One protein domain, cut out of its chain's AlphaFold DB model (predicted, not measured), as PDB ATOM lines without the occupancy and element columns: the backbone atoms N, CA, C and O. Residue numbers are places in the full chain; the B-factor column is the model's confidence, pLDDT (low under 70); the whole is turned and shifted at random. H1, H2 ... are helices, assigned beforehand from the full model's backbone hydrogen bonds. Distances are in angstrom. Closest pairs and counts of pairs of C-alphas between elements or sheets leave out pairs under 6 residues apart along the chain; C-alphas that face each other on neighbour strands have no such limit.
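This is residues 45 to 94 of the 99 residues of an uncharacterized protein of Pseudomonas sp. A-1 (UniProt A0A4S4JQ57). Two helices, H2 and H4, cross nearly at right angles, with the short H1 and H3 close by H2 and a tail, residues 85 to 94, folding back from the end of H4. The 50 printed residues hold four named helices, H1 to H4 in order, and no named strand: all helix. The whole is compact, with a radius of gyration of the C-alphas of 9.9 A and spans of 27 by 18 by 17 A.

H1, residues 45 to 48, is close to but not clearly touching H2, residues 51 to 60; their closest C-alphas, Leu 47 and Phe 53, are 6.6 A apart. H2 touches H3, residues 64 to 67, closest at the C-alphas of Cys 57 and Ser 64, 5.6 A. H4, residues 73 to 84, touches H2 with residues 77 to 81 alone, about perpendicular at 77 degrees; the closest C-alphas, Phe 56 and Tyr 77, are 6.8 A apart. H1 and H4 are apart. Every O i to N i+4 pair is within hydrogen-bond range in H4, and 5 of 6 in H2; H1 and H3 are too short for one.

H1 begins at C-alpha 45 (-42.770, 52.975, -2.385). H2 measures 14.5 A and H4 16.1 A, ending at C-alpha 84 (-54.378, 33.798, -2.561).

The C-alphas farthest apart, of Val 66 and Lys 89, are 27.0 A apart. The three links are tight, the printed part has no cut, and no printed residue is under 70 in pLDDT.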
ATOM      1  N   HIS A  45     -43.913  53.459  -3.150       82.62
ATOM      2  CA  HIS A  45     -42.770  52.975  -2.385       82.62
ATOM      3  C   HIS A  45     -43.168  51.963  -1.309       82.62
ATOM      4  O   HIS A  45     -42.499  50.942  -1.162       82.62
ATOM      5  N   ARG A  46     -44.278  52.204  -0.598       86.62
ATOM      6  CA  ARG A  46     -44.758  51.301   0.451       86.62
ATOM      7  C   ARG A  46     -45.229  49.984  -0.149       86.62
ATOM      8  O   ARG A  46     -44.793  48.939   0.315       86.62
ATOM      9  N   LEU A  47     -46.026  50.040  -1.219       87.56
ATOM     10  CA  LEU A  47     -46.528  48.847  -1.907       87.56
ATOM     11  C   LEU A  47     -45.381  47.966  -2.431       87.56
ATOM     12  O   LEU A  47     -45.383  46.762  -2.203       87.56
ATOM     13  N   SER A  48     -44.357  48.567  -3.050       88.12
ATOM     14  CA  SER A  48     -43.197  47.832  -3.587       88.12
ATOM     15  C   SER A  48     -42.382  47.065  -2.531       88.12
ATOM     16  O   SER A  48     -41.663  46.118  -2.862       88.12
ATOM     17  N   GLY A  49     -42.495  47.474  -1.263       89.62
ATOM     18  CA  GLY A  49     -41.834  46.851  -0.119       89.62
ATOM     19  C   GLY A  49     -42.666  45.782   0.591       89.62
ATOM     20  O   GLY A  49     -42.135  45.117   1.475       89.62
ATOM     21  N   LEU A  50     -43.944  45.609   0.238       91.12
ATOM     22  CA  LEU A  50     -44.803  44.619   0.883       91.12
ATOM     23  C   LEU A  50     -44.446  43.198   0.410       91.12
ATOM     24  O   LEU A  50     -44.383  42.967  -0.804       91.12
ATOM     25  N   PRO A  51     -44.287  42.221   1.327       90.69
ATOM     26  CA  PRO A  51     -44.031  40.831   0.952       90.69
ATOM     27  C   PRO A  51     -45.085  40.231  -0.002       90.69
ATOM     28  O   PRO A  51     -44.683  39.595  -0.980       90.69
ATOM     29  N   PRO A  52     -46.406  40.463   0.185       92.38
ATOM     30  CA  PRO A  52     -47.412  39.986  -0.766       92.38
ATOM     31  C   PRO A  52     -47.207  40.542  -2.181       92.38
ATOM     32  O   PRO A  52     -47.279  39.797  -3.158       92.38
ATOM     33  N   PHE A  53     -46.900  41.834  -2.311       92.94
ATOM     34  CA  PHE A  53     -46.683  42.459  -3.617       92.94
ATOM     35  C   PHE A  53     -45.400  41.954  -4.287       92.94
ATOM     36  O   PHE A  53     -45.385  41.699  -5.490       92.94
ATOM     37  N   GLN A  54     -44.332  41.734  -3.519       93.44
ATOM     38  CA  GLN A  54     -43.105  41.122  -4.036       93.44
ATOM     39  C   GLN A  54     -43.348  39.697  -4.539       93.44
ATOM     40  O   GLN A  54     -42.838  39.331  -5.595       93.44
ATOM     41  N   MET A  55     -44.173  38.915  -3.840       94.19
ATOM     42  CA  MET A  55     -44.543  37.571  -4.281       94.19
ATOM     43  C   MET A  55     -45.374  37.601  -5.573       94.19
ATOM     44  O   MET A  55     -45.089  36.844  -6.498       94.19
ATOM     45  N   PHE A  56     -46.336  38.523  -5.686       94.62
ATOM     46  CA  PHE A  56     -47.093  38.762  -6.923       94.62
ATOM     47  C   PHE A  56     -46.184  39.080  -8.120       94.62
ATOM     48  O   PHE A  56     -46.390  38.569  -9.224       94.62
ATOM     49  N   CYS A  57     -45.172  39.918  -7.885       94.44
ATOM     50  CA  CYS A  57     -44.181  40.316  -8.880       94.44
ATOM     51  C   CYS A  57     -43.267  39.142  -9.270       94.44
ATOM     52  O   CYS A  57     -43.048  38.899 -10.458       94.44
ATOM     53  N   ALA A  58     -42.808  38.362  -8.287       94.38
ATOM     54  CA  ALA A  58     -41.970  37.184  -8.496       94.38
ATOM     55  C   ALA A  58     -42.672  36.104  -9.334       94.38
ATOM     56  O   ALA A  58     -42.051  35.531 -10.224       94.38
ATOM     57  N   GLU A  59     -43.974  35.879  -9.124       94.56
ATOM     58  CA  GLU A  59     -44.770  34.945  -9.939       94.56
ATOM     59  C   GLU A  59     -44.862  35.361 -11.415       94.56
ATOM     60  O   GLU A  59     -45.023  34.513 -12.290       94.56
ATOM     61  N   ARG A  60     -44.738  36.661 -11.703       92.50
ATOM     62  CA  ARG A  60     -44.751  37.214 -13.066       92.50
ATOM     63  C   ARG A  60     -43.351  37.416 -13.644       92.50
ATOM     64  O   ARG A  60     -43.233  37.786 -14.808       92.50
ATOM     65  N   GLY A  61     -42.299  37.190 -12.855       93.06
ATOM     66  CA  GLY A  61     -40.913  37.420 -13.267       93.06
ATOM     67  C   GLY A  61     -40.584  38.894 -13.536       93.06
ATOM     68  O   GLY A  61     -39.678  39.185 -14.310       93.06
ATOM     69  N   ILE A  62     -41.328  39.823 -12.930       92.62
ATOM     70  CA  ILE A  62     -41.168  41.269 -13.121       92.62
ATOM     71  C   ILE A  62     -40.742  41.888 -11.788       92.62
ATOM     72  O   ILE A  62     -41.223  41.486 -10.736       92.62
ATOM     73  N   ASP A  63     -39.844  42.873 -11.815       90.94
ATOM     74  CA  ASP A  63     -39.430  43.600 -10.609       90.94
ATOM     75  C   ASP A  63     -40.569  44.478 -10.055       90.94
ATOM     76  O   ASP A  63     -41.317  45.100 -10.814       90.94
ATOM     77  N   SER A  64     -40.683  44.582  -8.728       86.06
ATOM     78  CA  SER A  64     -41.775  45.321  -8.080       86.06
ATOM     79  C   SER A  64     -41.792  46.813  -8.419       86.06
ATOM     80  O   SER A  64     -42.866  47.416  -8.494       86.06
ATOM     81  N   LYS A  65     -40.629  47.418  -8.695       87.06
ATOM     82  CA  LYS A  65     -40.530  48.825  -9.108       87.06
ATOM     83  C   LYS A  65     -41.009  49.043 -10.535       87.06
ATOM     84  O   LYS A  65     -41.449  50.143 -10.851       87.06
ATOM     85  N   VAL A  66     -40.917  48.021 -11.382       88.06
ATOM     86  CA  VAL A  66     -41.422  48.066 -12.759       88.06
ATOM     87  C   VAL A  66     -42.918  47.781 -12.765       88.06
ATOM     88  O   VAL A  66     -43.677  48.545 -13.354       88.06
ATOM     89  N   MET A  67     -43.353  46.744 -12.047       89.88
ATOM     90  CA  MET A  67     -44.756  46.330 -11.978       89.88
ATOM     91  C   MET A  67     -45.681  47.470 -11.539       89.88
ATOM     92  O   MET A  67     -46.752  47.654 -12.102       89.88
ATOM     93  N   ILE A  68     -45.258  48.277 -10.565       88.12
ATOM     94  CA  ILE A  68     -46.092  49.362 -10.036       88.12
ATOM     95  C   ILE A  68     -46.312  50.525 -11.014       88.12
ATOM     96  O   ILE A  68     -47.212  51.331 -10.808       88.12
ATOM     97  N   GLN A  69     -45.489  50.629 -12.062       86.00
ATOM     98  CA  GLN A  69     -45.641  51.637 -13.114       86.00
ATOM     99  C   GLN A  69     -46.596  51.171 -14.223       86.00
ATOM    100  O   GLN A  69     -46.943  51.959 -15.100       86.00
ATOM    101  N   ILE A  70     -47.000  49.895 -14.216       88.38
ATOM    102  CA  ILE A  70     -47.882  49.325 -15.231       88.38
ATOM    103  C   ILE A  70     -49.333  49.729 -14.910       88.38
ATOM    104  O   ILE A  70     -49.821  49.430 -13.815       88.38
ATOM    105  N   PRO A  71     -50.051  50.372 -15.851       86.38
ATOM    106  CA  PRO A  71     -51.457  50.726 -15.663       86.38
ATOM    107  C   PRO A  71     -52.306  49.491 -15.340       86.38
ATOM    108  O   PRO A  71     -52.183  48.462 -16.005       86.38
ATOM    109  N   GLY A  72     -53.163  49.578 -14.320       87.75
ATOM    110  CA  GLY A  72     -54.030  48.472 -13.889       87.75
ATOM    111  C   GLY A  72     -53.355  47.346 -13.087       87.75
ATOM    112  O   GLY A  72     -54.060  46.510 -12.519       87.75
ATOM    113  N   ALA A  73     -52.022  47.328 -12.948       89.62
ATOM    114  CA  ALA A  73     -51.325  46.274 -12.197       89.62
ATOM    115  C   ALA A  73     -51.698  46.243 -10.707       89.62
ATOM    116  O   ALA A  73     -51.708  45.186 -10.081       89.62
ATOM    117  N   VAL A  74     -52.046  47.397 -10.131       88.88
ATOM    118  CA  VAL A  74     -52.505  47.488  -8.738       88.88
ATOM    119  C   VAL A  74     -53.851  46.783  -8.551       88.88
ATOM    120  O   VAL A  74     -54.035  46.080  -7.557       88.88
ATOM    121  N   ASP A  75     -54.789  46.939  -9.487       90.94
ATOM    122  CA  ASP A  75     -56.092  46.271  -9.411       90.94
ATOM    123  C   ASP A  75     -55.945  44.759  -9.631       90.94
ATOM    124  O   ASP A  75     -56.553  43.962  -8.911       90.94
ATOM    125  N   GLU A  76     -55.077  44.348 -10.560       92.69
ATOM    126  CA  GLU A  76     -54.726  42.937 -10.756       92.69
ATOM    127  C   GLU A  76     -54.115  42.325  -9.486       92.69
ATOM    128  O   GLU A  76     -54.507  41.233  -9.067       92.69
ATOM    129  N   TYR A  77     -53.211  43.052  -8.830       93.00
ATOM    130  CA  TYR A  77     -52.640  42.654  -7.550       93.00
ATOM    131  C   TYR A  77     -53.701  42.531  -6.448       93.00
ATOM    132  O   TYR A  77     -53.685  41.546  -5.714       93.00
ATOM    133  N   CYS A  78     -54.650  43.469  -6.342       91.12
ATOM    134  CA  CYS A  78     -55.732  43.381  -5.353       91.12
ATOM    135  C   CYS A  78     -56.555  42.097  -5.539       91.12
ATOM    136  O   CYS A  78     -56.830  41.390  -4.568       91.12
ATOM    137  N   ASN A  79     -56.889  41.766  -6.790       92.81
ATOM    138  CA  ASN A  79     -57.608  40.538  -7.125       92.81
ATOM    139  C   ASN A  79     -56.782  39.294  -6.783       92.81
ATOM    140  O   ASN A  79     -57.288  38.358  -6.164       92.81
ATOM    141  N   TRP A  80     -55.498  39.289  -7.145       93.81
ATOM    142  CA  TRP A  80     -54.585  38.197  -6.816       93.81
ATOM    143  C   TRP A  80     -54.434  38.011  -5.300       93.81
ATOM    144  O   TRP A  80     -54.475  36.882  -4.815       93.81
ATOM    145  N   HIS A  81     -54.329  39.101  -4.536       92.62
ATOM    146  CA  HIS A  81     -54.189  39.064  -3.081       92.62
ATOM    147  C   HIS A  81     -55.415  38.414  -2.433       92.62
ATOM    148  O   HIS A  81     -55.286  37.536  -1.577       92.62
ATOM    149  N   GLN A  82     -56.612  38.797  -2.888       90.25
ATOM    150  CA  GLN A  82     -57.866  38.210  -2.424       90.25
ATOM    151  C   GLN A  82     -57.974  36.719  -2.777       90.25
ATOM    152  O   GLN A  82     -58.417  35.929  -1.946       90.25
ATOM    153  N   GLN A  83     -57.539  36.319  -3.977       91.38
ATOM    154  CA  GLN A  83     -57.565  34.918  -4.419       91.38
ATOM    155  C   GLN A  83     -56.566  34.032  -3.670       91.38
ATOM    156  O   GLN A  83     -56.870  32.874  -3.396       91.38
ATOM    157  N   LYS A  84     -55.379  34.552  -3.330       89.31
ATOM    158  CA  LYS A  84     -54.378  33.798  -2.561       89.31
ATOM    159  C   LYS A  84     -54.876  33.463  -1.159       89.31
ATOM    160  O   LYS A  84     -54.607  32.367  -0.682       89.31
ATOM    161  N   GLY A  85     -55.554  34.401  -0.493       83.25
ATOM    162  CA  GLY A  85     -56.137  34.185   0.838       83.25
ATOM    163  C   GLY A  85     -55.125  33.885   1.956       83.25
ATOM    164  O   GLY A  85     -55.520  33.456   3.036       83.25
ATOM    165  N   LEU A  86     -53.825  34.102   1.720       84.25
ATOM    166  CA  LEU A  86     -52.748  33.793   2.674       84.25
ATOM    167  C   LEU A  86     -52.577  34.864   3.761       84.25
ATOM    168  O   LEU A  86     -51.954  34.599   4.787       84.25
ATOM    169  N   TRP A  87     -53.163  36.045   3.558       86.06
ATOM    170  CA  TRP A  87     -53.103  37.178   4.482       86.06
ATOM    171  C   TRP A  87     -54.505  37.573   4.971       86.06
ATOM    172  O   TRP A  87     -55.015  38.633   4.620       86.06
ATOM    173  N   PRO A  88     -55.168  36.729   5.784       82.81
ATOM    174  CA  PRO A  88     -56.559  36.946   6.192       82.81
ATOM    175  C   PRO A  88     -56.759  38.149   7.125       82.81
ATOM    176  O   PRO A  88     -57.885  38.603   7.298       82.81
ATOM    177  N   LYS A  89     -55.684  38.649   7.743       86.50
ATOM    178  CA  LYS A  89     -55.696  39.810   8.649       86.50
ATOM    179  C   LYS A  89     -55.000  41.033   8.057       86.50
ATOM    180  O   LYS A  89     -54.697  41.968   8.789       86.50
ATOM    181  N   GLU A  90     -54.727  41.026   6.757       85.88
ATOM    182  CA  GLU A  90     -54.034  42.119   6.078       85.88
ATOM    183  C   GLU A  90     -54.835  42.560   4.852       85.88
ATOM    184  O   GLU A  90     -55.355  41.740   4.092       85.88
ATOM    185  N   THR A  91     -54.940  43.868   4.642       88.19
ATOM    186  CA  THR A  91     -55.418  44.411   3.372       88.19
ATOM    187  C   THR A  91     -54.322  44.269   2.311       88.19
ATOM    188  O   THR A  91     -53.139  44.212   2.656       88.19
ATOM    189  N   PRO A  92     -54.651  44.311   1.005       87.44
ATOM    190  CA  PRO A  92     -53.634  44.324  -0.049       87.44
ATOM    191  C   PRO A  92     -52.589  45.445   0.108       87.44
ATOM    192  O   PRO A  92     -51.497  45.358  -0.448       87.44
ATOM    193  N   PHE A  93     -52.890  46.501   0.867       88.81
ATOM    194  CA  PHE A  93     -52.010  47.652   1.076       88.81
ATOM    195  C   PHE A  93     -51.205  47.589   2.386       88.81
ATOM    196  O   PHE A  93     -50.526  48.560   2.733       88.81
ATOM    197  N   GLY A  94     -51.235  46.456   3.092       84.06
ATOM    198  CA  GLY A  94     -50.446  46.246   4.304       84.06
ATOM    199  C   GLY A  94     -51.029  46.920   5.544       84.06
ATOM    200  O   GLY A  94     -50.283  47.328   6.436       84.06
TER     201      GLY A  94